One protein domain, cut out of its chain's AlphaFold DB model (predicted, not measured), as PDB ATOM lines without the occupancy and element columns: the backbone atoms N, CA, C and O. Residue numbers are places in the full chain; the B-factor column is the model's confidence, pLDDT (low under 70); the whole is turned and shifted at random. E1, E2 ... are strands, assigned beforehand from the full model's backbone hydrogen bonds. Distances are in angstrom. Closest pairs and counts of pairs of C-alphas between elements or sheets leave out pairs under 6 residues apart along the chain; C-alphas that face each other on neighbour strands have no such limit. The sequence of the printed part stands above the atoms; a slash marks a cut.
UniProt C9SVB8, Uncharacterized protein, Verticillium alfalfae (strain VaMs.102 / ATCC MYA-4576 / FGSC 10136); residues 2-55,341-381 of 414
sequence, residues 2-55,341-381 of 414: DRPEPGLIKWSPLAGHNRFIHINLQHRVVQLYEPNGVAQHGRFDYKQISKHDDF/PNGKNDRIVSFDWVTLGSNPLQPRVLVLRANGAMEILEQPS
ATOM      1  N   ASP A   2     -23.719  11.686 -41.929       43.06
ATOM      2  CA  ASP A   2     -24.430  12.577 -41.009       43.06
ATOM      3  C   ASP A   2     -25.912  12.207 -40.998       43.06
ATOM      4  O   ASP A   2     -26.552  12.103 -42.049       43.06
ATOM      5  N   ARG A   3     -26.450  11.942 -39.805       52.53
ATOM      6  CA  ARG A   3     -27.880  11.704 -39.636       52.53
ATOM      7  C   ARG A   3     -28.607  13.000 -40.040       52.53
ATOM      8  O   ARG A   3     -28.209  14.066 -39.569       52.53
ATOM      9  N   PRO A   4     -29.625  12.943 -40.912       60.47
ATOM     10  CA  PRO A   4     -30.430  14.113 -41.264       60.47
ATOM     11  C   PRO A   4     -30.995  14.790 -40.011       60.47
ATOM     12  O   PRO A   4     -31.310  14.122 -39.025       60.47
ATOM     13  N   GLU A   5     -31.085  16.123 -40.045       66.69
ATOM     14  CA  GLU A   5     -31.544  16.913 -38.898       66.69
ATOM     15  C   GLU A   5     -32.934  16.440 -38.436       66.69
ATOM     16  O   GLU A   5     -33.844  16.324 -39.260       66.69
ATOM     17  N   PRO A   6     -33.130  16.175 -37.129       75.06
ATOM     18  CA  PRO A   6     -34.326  15.489 -36.639       75.06
ATOM     19  C   PRO A   6     -35.576  16.374 -36.650       75.06
ATOM     20  O   PRO A   6     -36.682  15.870 -36.452       75.06
ATOM     21  N   GLY A   7     -35.429  17.681 -36.881       91.00
ATOM     22  CA  GLY A   7     -36.550  18.579 -37.103       91.00
ATOM     23  C   GLY A   7     -36.463  19.913 -36.378       91.00
ATOM     24  O   GLY A   7     -35.399  20.354 -35.942       91.00
ATOM     25  N   LEU A   8     -37.623  20.548 -36.266       95.19
ATOM     26  CA  LEU A   8     -37.849  21.821 -35.591       95.19
ATOM     27  C   LEU A   8     -38.949  21.628 -34.553       95.19
ATOM     28  O   LEU A   8     -39.874  20.849 -34.775       95.19
ATOM     29  N   ILE A   9     -38.873  22.349 -33.442       96.69
ATOM     30  CA  ILE A   9     -39.937  22.388 -32.435       96.69
ATOM     31  C   ILE A   9     -40.419  23.815 -32.229       96.69
ATOM     32  O   ILE A   9     -39.643  24.763 -32.368       96.69
ATOM     33  N   LYS A  10     -41.702  23.951 -31.898       96.12
ATOM     34  CA  LYS A  10     -42.313  25.232 -31.547       96.12
ATOM     35  C   LYS A  10     -43.416  25.029 -30.519       96.12
ATOM     36  O   LYS A  10     -44.288  24.181 -30.711       96.12
ATOM     37  N   TRP A  11     -43.377  25.800 -29.443       95.12
ATOM     38  CA  TRP A  11     -44.456  25.866 -28.467       95.12
ATOM     39  C   TRP A  11     -45.582  26.751 -29.005       95.12
ATOM     40  O   TRP A  11     -45.354  27.686 -29.777       95.12
ATOM     41  N   SER A  12     -46.815  26.442 -28.617       93.19
ATOM     42  CA  SER A  12     -47.991  27.210 -29.012       93.19
ATOM     43  C   SER A  12     -47.811  28.686 -28.640       93.19
ATOM     44  O   SER A  12     -47.568  28.992 -27.474       93.19
ATOM     45  N   PRO A  13     -47.973  29.625 -29.589       86.50
ATOM     46  CA  PRO A  13     -47.894  31.051 -29.279       86.50
ATOM     47  C   PRO A  13     -49.103  31.541 -28.462       86.50
ATOM     48  O   PRO A  13     -49.074  32.645 -27.922       86.50
ATOM     49  N   LEU A  14     -50.170  30.738 -28.375       84.31
ATOM     50  CA  LEU A  14     -51.379  31.056 -27.626       84.31
ATOM     51  C   LEU A  14     -51.211  30.713 -26.138       84.31
ATOM     52  O   LEU A  14     -51.033  29.548 -25.778       84.31
ATOM     53  N   ALA A  15     -51.334  31.726 -25.279       75.06
ATOM     54  CA  ALA A  15     -51.266  31.567 -23.830       75.06
ATOM     55  C   ALA A  15     -52.348  30.604 -23.312       75.06
ATOM     56  O   ALA A  15     -53.509  30.673 -23.711       75.06
ATOM     57  N   GLY A  16     -51.961  29.689 -22.418       74.44
ATOM     58  CA  GLY A  16     -52.864  28.682 -21.843       74.44
ATOM     59  C   GLY A  16     -53.205  27.513 -22.776       74.44
ATOM     60  O   GLY A  16     -53.794  26.530 -22.329       74.44
ATOM     61  N   HIS A  17     -52.801  27.565 -24.046       82.25
ATOM     62  CA  HIS A  17     -52.888  26.434 -24.961       82.25
ATOM     63  C   HIS A  17     -51.581  25.641 -24.893       82.25
ATOM     64  O   HIS A  17     -50.660  25.856 -25.678       82.25
ATOM     65  N   ASN A  18     -51.495  24.739 -23.914       88.12
ATOM     66  CA  ASN A  18     -50.300  23.938 -23.633       88.12
ATOM     67  C   ASN A  18     -50.107  22.856 -24.702       88.12
ATOM     68  O   ASN A  18     -50.408  21.686 -24.486       88.12
ATOM     69  N   ARG A  19     -49.638  23.254 -25.881       93.38
ATOM     70  CA  ARG A  19     -49.330  22.354 -26.990       93.38
ATOM     71  C   ARG A  19     -48.041  22.777 -27.658       93.38
ATOM     72  O   ARG A  19     -47.660  23.944 -27.615       93.38
ATOM     73  N   PHE A  20     -47.402  21.831 -28.320       95.56
ATOM     74  CA  PHE A  20     -46.227  22.101 -29.131       95.56
ATOM     75  C   PHE A  20     -46.263  21.261 -30.400       95.56
ATOM     76  O   PHE A  20     -46.901  20.209 -30.449       95.56
ATOM     77  N   ILE A  21     -45.575  21.739 -31.428       96.81
ATOM     78  CA  ILE A  21     -45.364  20.993 -32.660       96.81
ATOM     79  C   ILE A  21     -43.928  20.509 -32.757       96.81
ATOM     80  O   ILE A  21     -42.997  21.199 -32.339       96.81
ATOM     81  N   HIS A  22     -43.770  19.350 -33.381       96.38
ATOM     82  CA  HIS A  22     -42.511  18.871 -33.934       96.38
ATOM     83  C   HIS A  22     -42.681  18.745 -35.444       96.38
ATOM     84  O   HIS A  22     -43.592  18.077 -35.929       96.38
ATOM     85  N   ILE A  23     -41.812  19.420 -36.188       95.62
ATOM     86  CA  ILE A  23     -41.764  19.361 -37.642       95.62
ATOM     87  C   ILE A  23     -40.555  18.520 -38.025       95.62
ATOM     88  O   ILE A  23     -39.413  18.978 -37.928       95.62
ATOM     89  N   ASN A  24     -40.797  17.296 -38.475       92.38
ATOM     90  CA  ASN A  24     -39.753  16.430 -38.993       92.38
ATOM     91  C   ASN A  24     -39.423  16.828 -40.439       92.38
ATOM     92  O   ASN A  24     -40.224  16.630 -41.354       92.38
ATOM     93  N   LEU A  25     -38.224  17.376 -40.642       87.88
ATOM     94  CA  LEU A  25     -37.777  17.885 -41.941       87.88
ATOM     95  C   LEU A  25     -37.492  16.775 -42.960       87.88
ATOM     96  O   LEU A  25     -37.677  16.982 -44.158       87.88
ATOM     97  N   GLN A  26     -37.054  15.603 -42.499       85.75
ATOM     98  CA  GLN A  26     -36.699  14.485 -43.370       85.75
ATOM     99  C   GLN A  26     -37.941  13.751 -43.879       85.75
ATOM    100  O   GLN A  26     -38.048  13.448 -45.066       85.75
ATOM    101  N   HIS A  27     -38.870  13.452 -42.974       87.88
ATOM    102  CA  HIS A  27     -40.090  12.717 -43.296       87.88
ATOM    103  C   HIS A  27     -41.223  13.629 -43.769       87.88
ATOM    104  O   HIS A  27     -42.214  13.120 -44.279       87.88
ATOM    105  N   ARG A  28     -41.059  14.955 -43.639       89.31
ATOM    106  CA  ARG A  28     -42.063  15.970 -43.993       89.31
ATOM    107  C   ARG A  28     -43.384  15.696 -43.284       89.31
ATOM    108  O   ARG A  28     -44.429  15.516 -43.901       89.31
ATOM    109  N   VAL A  29     -43.279  15.642 -41.958       92.88
ATOM    110  CA  VAL A  29     -44.392  15.381 -41.043       92.88
ATOM    111  C   VAL A  29     -44.447  16.483 -39.995       92.88
ATOM    112  O   VAL A  29     -43.418  16.825 -39.410       92.88
ATOM    113  N   VAL A  30     -45.642  17.013 -39.740       95.50
ATOM    114  CA  VAL A  30     -45.924  17.857 -38.576       95.50
ATOM    115  C   VAL A  30     -46.710  17.031 -37.569       95.50
ATOM    116  O   VAL A  30     -47.777  16.504 -37.878       95.50
ATOM    117  N   GLN A  31     -46.195  16.925 -36.352       95.88
ATOM    118  CA  GLN A  31     -46.872  16.267 -35.240       95.88
ATOM    119  C   GLN A  31     -47.220  17.307 -34.183       95.88
ATOM    120  O   GLN A  31     -46.366  18.093 -33.773       95.88
ATOM    121  N   LEU A  32     -48.476  17.301 -33.741       96.31
ATOM    122  CA  LEU A  32     -48.956  18.121 -32.634       96.31
ATOM    123  C   LEU A  32     -48.989  17.275 -31.365       96.31
ATOM    124  O   LEU A  32     -49.532  16.168 -31.360       96.31
ATOM    125  N   TYR A  33     -48.457  17.826 -30.284       95.88
ATOM    126  CA  TYR A  33     -48.343  17.167 -28.994       95.88
ATOM    127  C   TYR A  33     -48.968  17.994 -27.872       95.88
ATOM    128  O   TYR A  33     -49.023  19.226 -27.926       95.88
ATOM    129  N   GLU A  34     -49.395  17.290 -26.828       93.00
ATOM    130  CA  GLU A  34     -49.849  17.842 -25.554       93.00
ATOM    131  C   GLU A  34     -48.973  17.286 -24.423       93.00
ATOM    132  O   GLU A  34     -48.791  16.065 -24.345       93.00
ATOM    133  N   PRO A  35     -48.424  18.135 -23.539       91.06
ATOM    134  CA  PRO A  35     -47.807  17.687 -22.297       91.06
ATOM    135  C   PRO A  35     -48.840  16.963 -21.427       91.06
ATOM    136  O   PRO A  35     -49.936  17.477 -21.212       91.06
ATOM    137  N   ASN A  36     -48.502  15.785 -20.904       86.12
ATOM    138  CA  ASN A  36     -49.442  14.946 -20.145       86.12
ATOM    139  C   ASN A  36     -48.873  14.418 -18.819       86.12
ATOM    140  O   ASN A  36     -49.465  13.527 -18.208       86.12
ATOM    141  N   GLY A  37     -47.735  14.949 -18.372       80.06
ATOM    142  CA  GLY A  37     -47.079  14.501 -17.151       80.06
ATOM    143  C   GLY A  37     -45.982  15.452 -16.689       80.06
ATOM    144  O   GLY A  37     -46.193  16.661 -16.583       80.06
ATOM    145  N   VAL A  38     -44.817  14.894 -16.361       77.94
ATOM    146  CA  VAL A  38     -43.698  15.640 -15.781       77.94
ATOM    147  C   VAL A  38     -42.985  16.480 -16.842       77.94
ATOM    148  O   VAL A  38     -42.668  15.997 -17.926       77.94
ATOM    149  N   ALA A  39     -42.681  17.730 -16.496       80.12
ATOM    150  CA  ALA A  39     -41.836  18.638 -17.269       80.12
ATOM    151  C   ALA A  39     -40.734  19.187 -16.346       80.12
ATOM    152  O   ALA A  39     -40.942  20.186 -15.654       80.12
ATOM    153  N   GLN A  40     -39.604  18.479 -16.275       78.56
ATOM    154  CA  GLN A  40     -38.451  18.767 -15.407       78.56
ATOM    155  C   GLN A  40     -37.147  18.611 -16.196       78.56
ATOM    156  O   GLN A  40     -37.151  18.059 -17.294       78.56
ATOM    157  N   HIS A  41     -36.025  19.068 -15.638       81.69
ATOM    158  CA  HIS A  41     -34.722  18.956 -16.293       81.69
ATOM    159  C   HIS A  41     -34.445  17.528 -16.810       81.69
ATOM    160  O   HIS A  41     -34.461  16.567 -16.039       81.69
ATOM    161  N   GLY A  42     -34.219  17.395 -18.120       79.38
ATOM    162  CA  GLY A  42     -33.924  16.122 -18.791       79.38
ATOM    163  C   GLY A  42     -35.113  15.161 -18.933       79.38
ATOM    164  O   GLY A  42     -34.943  14.059 -19.448       79.38
ATOM    165  N   ARG A  43     -36.324  15.542 -18.497       80.06
ATOM    166  CA  ARG A  43     -37.521  14.696 -18.590       80.06
ATOM    167  C   ARG A  43     -38.750  15.471 -19.047       80.06
ATOM    168  O   ARG A  43     -39.148  16.464 -18.438       80.06
ATOM    169  N   PHE A  44     -39.409  14.941 -20.070       90.06
ATOM    170  CA  PHE A  44     -40.632  15.517 -20.601       90.06
ATOM    171  C   PHE A  44     -41.637  14.436 -20.999       90.06
ATOM    172  O   PHE A  44     -41.387  13.664 -21.922       90.06
ATOM    173  N   ASP A  45     -42.775  14.396 -20.310       89.56
ATOM    174  CA  ASP A  45     -43.875  13.484 -20.613       89.56
ATOM    175  C   ASP A  45     -44.914  14.205 -21.499       89.56
ATOM    176  O   ASP A  45     -45.459  15.257 -21.137       89.56
ATOM    177  N   TYR A  46     -45.195  13.637 -22.673       93.50
ATOM    178  CA  TYR A  46     -46.122  14.192 -23.661       93.50
ATOM    179  C   TYR A  46     -46.849  13.097 -24.452       93.50
ATOM    180  O   TYR A  46     -46.434  11.938 -24.505       93.50
ATOM    181  N   LYS A  47     -47.944  13.479 -25.116       94.50
ATOM    182  CA  LYS A  47     -48.749  12.613 -25.983       94.50
ATOM    183  C   LYS A  47     -49.003  13.276 -27.331       94.50
ATOM    184  O   LYS A  47     -49.316  14.459 -27.396       94.50
ATOM    185  N   GLN A  48     -48.911  12.497 -28.409       95.56
ATOM    186  CA  GLN A  48     -49.289  12.957 -29.745       95.56
ATOM    187  C   GLN A  48     -50.814  13.097 -29.856       95.56
ATOM    188  O   GLN A  48     -51.551  12.167 -29.519       95.56
ATOM    189  N   ILE A  49     -51.275  14.241 -30.357       94.88
ATOM    190  CA  ILE A  49     -52.689  14.544 -30.614       94.88
ATOM    191  C   ILE A  49     -53.034  14.281 -32.077       94.88
ATOM    192  O   ILE A  49     -54.040  13.638 -32.381       94.88
ATOM    193  N   SER A  50     -52.204  14.791 -32.981       95.19
ATOM    194  CA  SER A  50     -52.458  14.714 -34.413       95.19
ATOM    195  C   SER A  50     -51.178  14.692 -35.230       95.19
ATOM    196  O   SER A  50     -50.087  14.999 -34.738       95.19
ATOM    197  N   LYS A  51     -51.332  14.274 -36.484       94.94
ATOM    198  CA  LYS A  51     -50.271  14.174 -37.478       94.94
ATOM    199  C   LYS A  51     -50.778  14.729 -38.807       94.94
ATOM    200  O   LYS A  51     -51.864  14.356 -39.244       94.94
ATOM    201  N   HIS A  52     -49.987  15.601 -39.419       94.56
ATOM    202  CA  HIS A  52     -50.163  16.086 -40.783       94.56
ATOM    203  C   HIS A  52     -48.963  15.618 -41.607       94.56
ATOM    204  O   HIS A  52     -47.812  15.795 -41.193       94.56
ATOM    205  N   ASP A  53     -49.245  14.961 -42.726       91.56
ATOM    206  CA  ASP A  53     -48.254  14.373 -43.617       91.56
ATOM    207  C   ASP A  53     -48.240  15.108 -44.964       91.56
ATOM    208  O   ASP A  53     -49.212  15.754 -45.350       91.56
ATOM    209  N   ASP A  54     -47.145  14.937 -45.705       81.81
ATOM    210  CA  ASP A  54     -47.051  15.286 -47.127       81.81
ATOM    211  C   ASP A  54     -47.171  16.787 -47.442       81.81
ATOM    212  O   ASP A  54     -48.001  17.240 -48.228       81.81
ATOM    213  N   PHE A  55     -46.272  17.580 -46.859       83.25
ATOM    214  CA  PHE A  55     -46.028  18.954 -47.302       83.25
ATOM    215  C   PHE A  55     -44.674  19.066 -48.041       83.25
ATOM    216  O   PHE A  55     -43.770  18.254 -47.813       83.25
ATOM    217  N   PRO A 341     -16.854  16.551 -28.238       66.00
ATOM    218  CA  PRO A 341     -16.685  16.136 -29.630       66.00
ATOM    219  C   PRO A 341     -17.372  14.802 -29.960       66.00
ATOM    220  O   PRO A 341     -17.726  14.559 -31.120       66.00
ATOM    221  N   ASN A 342     -17.566  13.940 -28.953       68.69
ATOM    222  CA  ASN A 342     -18.242  12.649 -29.081       68.69
ATOM    223  C   ASN A 342     -19.771  12.773 -28.931       68.69
ATOM    224  O   ASN A 342     -20.504  11.890 -29.379       68.69
ATOM    225  N   GLY A 343     -20.258  13.896 -28.393       70.00
ATOM    226  CA  GLY A 343     -21.666  14.192 -28.111       70.00
ATOM    227  C   GLY A 343     -22.471  14.736 -29.296       70.00
ATOM    228  O   GLY A 343     -23.559  15.278 -29.108       70.00
ATOM    229  N   LYS A 344     -21.997  14.596 -30.546       75.19
ATOM    230  CA  LYS A 344     -22.664  15.169 -31.741       75.19
ATOM    231  C   LYS A 344     -24.134  14.763 -31.894       75.19
ATOM    232  O   LYS A 344     -24.910  15.521 -32.474       75.19
ATOM    233  N   ASN A 345     -24.507  13.584 -31.397       81.31
ATOM    234  CA  ASN A 345     -25.883  13.088 -31.431       81.31
ATOM    235  C   ASN A 345     -26.776  13.686 -30.333       81.31
ATOM    236  O   ASN A 345     -27.993  13.661 -30.486       81.31
ATOM    237  N   ASP A 346     -26.211  14.268 -29.281       85.75
ATOM    238  CA  ASP A 346     -26.974  14.810 -28.153       85.75
ATOM    239  C   ASP A 346     -27.077  16.338 -28.186       85.75
ATOM    240  O   ASP A 346     -27.819  16.925 -27.397       85.75
ATOM    241  N   ARG A 347     -26.414  16.993 -29.151       89.31
ATOM    242  CA  ARG A 347     -26.499  18.445 -29.349       89.31
ATOM    243  C   ARG A 347     -27.940  18.914 -29.563       89.31
ATOM    244  O   ARG A 347     -28.731  18.249 -30.242       89.31
ATOM    245  N   ILE A 348     -28.250  20.108 -29.069       92.94
ATOM    246  CA  ILE A 348     -29.543  20.761 -29.289       92.94
ATOM    247  C   ILE A 348     -29.620  21.248 -30.741       92.94
ATOM    248  O   ILE A 348     -28.702  21.891 -31.245       92.94
ATOM    249  N   VAL A 349     -30.717  20.953 -31.436       93.31
ATOM    250  CA  VAL A 349     -30.933  21.389 -32.831       93.31
ATOM    251  C   VAL A 349     -32.088  22.369 -32.989       93.31
ATOM    252  O   VAL A 349     -32.156  23.083 -33.988       93.31
ATOM    253  N   SER A 350     -32.996  22.420 -32.019       95.88
ATOM    254  CA  SER A 350     -34.103  23.368 -31.974       95.88
ATOM    255  C   SER A 350     -34.533  23.551 -30.526       95.88
ATOM    256  O   SER A 350     -34.443  22.619 -29.729       95.88
ATOM    257  N   PHE A 351     -35.019  24.741 -30.198       96.75
ATOM    258  CA  PHE A 351     -35.585  25.038 -28.890       96.75
ATOM    259  C   PHE A 351     -36.762  26.000 -29.027       96.75
ATOM    260  O   PHE A 351     -36.846  26.742 -30.012       96.75
ATOM    261  N   ASP A 352     -37.635  26.004 -28.027       96.44
ATOM    262  CA  ASP A 352     -38.598  27.080 -27.822       96.44
ATOM    263  C   ASP A 352     -38.924  27.258 -26.336       96.44
ATOM    264  O   ASP A 352     -38.709  26.354 -25.523       96.44
ATOM    265  N   TRP A 353     -39.438  28.430 -25.975       93.94
ATOM    266  CA  TRP A 353     -39.843  28.715 -24.601       93.94
ATOM    267  C   TRP A 353     -41.166  28.033 -24.267       93.94
ATOM    268  O   TRP A 353     -42.143  28.132 -25.011       93.94
ATOM    269  N   VAL A 354     -41.212  27.384 -23.109       90.00
ATOM    270  CA  VAL A 354     -42.455  26.846 -22.562       90.00
ATOM    271  C   VAL A 354     -43.210  27.982 -21.892       90.00
ATOM    272  O   VAL A 354     -42.701  28.594 -20.957       90.00
ATOM    273  N   THR A 355     -44.434  28.232 -22.350       82.81
ATOM    274  CA  THR A 355     -45.322  29.237 -21.758       82.81
ATOM    275  C   THR A 355     -46.510  28.538 -21.127       82.81
ATOM    276  O   THR A 355     -47.415  28.038 -21.797       82.81
ATOM    277  N   LEU A 356     -46.468  28.449 -19.803       71.44
ATOM    278  CA  LEU A 356     -47.586  27.996 -18.990       71.44
ATOM    279  C   LEU A 356     -48.264  29.284 -18.536       71.44
ATOM    280  O   LEU A 356     -47.585  30.140 -17.993       71.44
ATOM    281  N   GLY A 357     -49.568  29.465 -18.755       60.91
ATOM    282  CA  GLY A 357     -50.275  30.733 -18.471       60.91
ATOM    283  C   GLY A 357     -50.214  31.253 -17.017       60.91
ATOM    284  O   GLY A 357     -50.857  32.246 -16.696       60.91
ATOM    285  N   SER A 358     -49.464  30.588 -16.136       64.44
ATOM    286  CA  SER A 358     -49.024  31.040 -14.819       64.44
ATOM    287  C   SER A 358     -47.534  31.379 -14.867       64.44
ATOM    288  O   SER A 358     -46.753  30.504 -15.229       64.44
ATOM    289  N   ASN A 359     -47.135  32.578 -14.435       58.56
ATOM    290  CA  ASN A 359     -45.736  33.016 -14.467       58.56
ATOM    291  C   ASN A 359     -44.840  32.041 -13.669       58.56
ATOM    292  O   ASN A 359     -44.921  32.026 -12.433       58.56
ATOM    293  N   PRO A 360     -44.058  31.161 -14.327       60.72
ATOM    294  CA  PRO A 360     -43.290  30.155 -13.616       60.72
ATOM    295  C   PRO A 360     -42.134  30.836 -12.880       60.72
ATOM    296  O   PRO A 360     -41.512  31.754 -13.402       60.72
ATOM    297  N   LEU A 361     -41.808  30.358 -11.674       65.12
ATOM    298  CA  LEU A 361     -40.691  30.892 -10.879       65.12
ATOM    299  C   LEU A 361     -39.341  30.803 -11.611       65.12
ATOM    300  O   LEU A 361     -38.426  31.562 -11.300       65.12
ATOM    301  N   GLN A 362     -39.212  29.855 -12.545       79.12
ATOM    302  CA  GLN A 362     -38.033  29.663 -13.380       79.12
ATOM    303  C   GLN A 362     -38.455  29.426 -14.835       79.12
ATOM    304  O   GLN A 362     -39.269  28.531 -15.091       79.12
ATOM    305  N   PRO A 363     -37.908  30.197 -15.789       87.56
ATOM    306  CA  PRO A 363     -38.107  29.970 -17.213       87.56
ATOM    307  C   PRO A 363     -37.654  28.574 -17.645       87.56
ATOM    308  O   PRO A 363     -36.603  28.078 -17.225       87.56
ATOM    309  N   ARG A 364     -38.447  27.952 -18.522       88.88
ATOM    310  CA  ARG A 364     -38.199  26.612 -19.061       88.88
ATOM    311  C   ARG A 364     -38.148  26.646 -20.576       88.88
ATOM    312  O   ARG A 364     -38.935  27.345 -21.214       88.88
ATOM    313  N   VAL A 365     -37.264  25.841 -21.144       93.38
ATOM    314  CA  VAL A 365     -37.155  25.653 -22.590       93.38
ATOM    315  C   VAL A 365     -37.428  24.199 -22.939       93.38
ATOM    316  O   VAL A 365     -36.925  23.286 -22.285       93.38
ATOM    317  N   LEU A 366     -38.230  23.994 -23.977       94.75
ATOM    318  CA  LEU A 366     -38.341  22.716 -24.661       94.75
ATOM    319  C   LEU A 366     -37.190  22.639 -25.659       94.75
ATOM    320  O   LEU A 366     -37.008  23.564 -26.452       94.75
ATOM    321  N   VAL A 367     -36.431  21.549 -25.634       95.50
ATOM    322  CA  VAL A 367     -35.316  21.308 -26.555       95.50
ATOM    323  C   VAL A 367     -35.541  20.038 -27.361       95.50
ATOM    324  O   VAL A 367     -36.085  19.061 -26.858       95.50
ATOM    325  N   LEU A 368     -35.100  20.060 -28.617       95.31
ATOM    326  CA  LEU A 368     -34.986  18.894 -29.486       95.31
ATOM    327  C   LEU A 368     -33.502  18.601 -29.700       95.31
ATOM    328  O   LEU A 368     -32.767  19.465 -30.190       95.31
ATOM    329  N   ARG A 369     -33.074  17.384 -29.373       92.75
ATOM    330  CA  ARG A 369     -31.705  16.897 -29.589       92.75
ATOM    331  C   ARG A 369     -31.544  16.258 -30.962       92.75
ATOM    332  O   ARG A 369     -32.515  15.769 -31.541       92.75
ATOM    333  N   ALA A 370     -30.311  16.204 -31.471       90.19
ATOM    334  CA  ALA A 370     -29.972  15.586 -32.758       90.19
ATOM    335  C   ALA A 370     -30.383  14.096 -32.853       90.19
ATOM    336  O   ALA A 370     -30.682  13.599 -33.941       90.19
ATOM    337  N   ASN A 371     -30.459  13.393 -31.722       88.75
ATOM    338  CA  ASN A 371     -30.899  12.004 -31.631       88.75
ATOM    339  C   ASN A 371     -32.432  11.828 -31.762       88.75
ATOM    340  O   ASN A 371     -32.884  10.701 -31.996       88.75
ATOM    341  N   GLY A 372     -33.203  12.923 -31.689       90.00
ATOM    342  CA  GLY A 372     -34.668  12.962 -31.730       90.00
ATOM    343  C   GLY A 372     -35.347  13.094 -30.361       90.00
ATOM    344  O   GLY A 372     -36.571  13.202 -30.315       90.00
ATOM    345  N   ALA A 373     -34.593  13.091 -29.260       90.94
ATOM    346  CA  ALA A 373     -35.132  13.269 -27.917       90.94
ATOM    347  C   ALA A 373     -35.655  14.697 -27.717       90.94
ATOM    348  O   ALA A 373     -35.028  15.670 -28.145       90.94
ATOM    349  N   MET A 374     -36.801  14.799 -27.048       93.44
ATOM    350  CA  MET A 374     -37.401  16.060 -26.625       93.44
ATOM    351  C   MET A 374     -37.383  16.134 -25.104       93.44
ATOM    352  O   MET A 374     -37.891  15.234 -24.436       93.44
ATOM    353  N   GLU A 375     -36.797  17.197 -24.569       92.06
ATOM    354  CA  GLU A 375     -36.533  17.357 -23.138       92.06
ATOM    355  C   GLU A 375     -36.839  18.784 -22.687       92.06
ATOM    356  O   GLU A 375     -36.920  19.711 -23.494       92.06
ATOM    357  N   ILE A 376     -36.987  18.965 -21.378       91.56
ATOM    358  CA  ILE A 376     -37.091  20.282 -20.757       91.56
ATOM    359  C   ILE A 376     -35.743  20.626 -20.133       91.56
ATOM    360  O   ILE A 376     -35.168  19.807 -19.419       91.56
ATOM    361  N   LEU A 377     -35.265  21.846 -20.367       91.25
ATOM    362  CA  LEU A 377     -34.186  22.448 -19.586       91.25
ATOM    363  C   LEU A 377     -34.757  23.616 -18.785       91.25
ATOM    364  O   LEU A 377     -35.638  24.344 -19.250       91.25
ATOM    365  N   GLU A 378     -34.255  23.790 -17.572       86.88
ATOM    366  CA  GLU A 378     -34.640  24.880 -16.680       86.88
ATOM    367  C   GLU A 378     -33.474  25.855 -16.569       86.88
ATOM    368  O   GLU A 378     -32.314  25.436 -16.531       86.88
ATOM    369  N   GLN A 379     -33.774  27.152 -16.539       80.25
ATOM    370  CA  GLN A 379     -32.744  28.152 -16.291       80.25
ATOM    371  C   GLN A 379     -32.121  27.902 -14.904       80.25
ATOM    372  O   GLN A 379     -32.867  27.795 -13.926       80.25
ATOM    373  N   PRO A 380     -30.780  27.859 -14.776       73.25
ATOM    374  CA  PRO A 380     -30.129  27.691 -13.483       73.25
ATOM    375  C   PRO A 380     -30.603  28.730 -12.458       73.25
ATOM    376  O   PRO A 380     -30.659  29.933 -12.726       73.25
ATOM    377  N   SER A 381     -30.938  28.260 -11.256       65.75
ATOM    378  CA  SER A 381     -31.367  29.117 -10.150       65.75
ATOM    379  C   SER A 381     -30.222  29.988  -9.607       65.75
ATOM    380  O   SER A 381     -29.042  29.652  -9.723       65.75
TER     381      SER A 381
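Overview. This is residues 2 to 55 and 341 to 381 of the 414 residues of an uncharacterized protein of Verticillium alfalfae (strain VaMs.102 / ATCC MYA-4576 / FGSC 10136) (UniProt C9SVB8). Two antiparallel meanders wrap round into a small, partly open barrel: a four-stranded sheet, E1 to E4, makes one wall and a three-stranded sheet, E5 to E7, makes the other. E1 runs beside E5 at one seam, and the long E3 and E4 hairpin bends over so that its turn end reaches E7 at the other. The printed part has 95 residues with no named helix and seven strands, E1 to E7 along the chain, in sheets ordered E1, E2, E3, E4 and E5, E6, E7. The class is all strand; the whole is compact, with a radius of gyration of the C-alphas of 13.6 A and spans of 39 by 35 by 20 A.

Arrangement. E1, residues 8 to 11, is an edge strand and forms a hairpin with E2, residues 20 to 24, at 170 degrees; N 10 and O 21 are 3.1 A apart. E2 forms a hairpin with E3, residues 29 to 40, with N 22 and O 31 at 2.9 A. E3 bends by 91 degrees at residue 37, and its hairpin partner E4, residues 43 to 53, bends by 68 degrees at residue 49. Between these two, N 34 and O 47 are 2.9 A apart, and N 43 and O 40 also 2.9 A. The sheet is strongly twisted. In the second sheet, E5, residues 348 to 353, forms a hairpin with E6, residues 364 to 369, with N 352 and O 366 at 3.0 A. E6 forms a hairpin with E7, residues 374 to 378, with N 367 and O 375 at 2.9 A. Between the sheets, the closest C-alphas of E1 and E5 are those of Leu 8 and Ser 350, 5.4 A apart. Those of E4 and E7 are Phe 44 and Glu 375, at 5.2 A. E2 is apart from E5, E6 and E7.

Along the chain. E1 begins at C-alpha 8, (-37.849, 21.821, -35.591), and is 10.5 A long from first to last C-alpha. E2 measures 13.1 A, E3 26.5 A and E4 27.2 A, the last ending at C-alpha 53, (-48.254, 14.373, -43.617). E5 is 13.8 A long, E6 15.7 A and E7 13.6 A, ending at C-alpha 378, (-34.640, 24.880, -16.680).

Size, cuts and confidence. The two C-alphas farthest apart, those of Asp 54 and Ser 381, are 42.5 A from each other. Residues 56 to 340 are not printed, and C-alphas 55 and 341 stand 34.4 A apart across this cut. Of the links printed whole, none is long. Mean pLDDT of the printed part is 85.3; residues 2 to 5, 341 to 342, 357 to 361 and 381 are under 70.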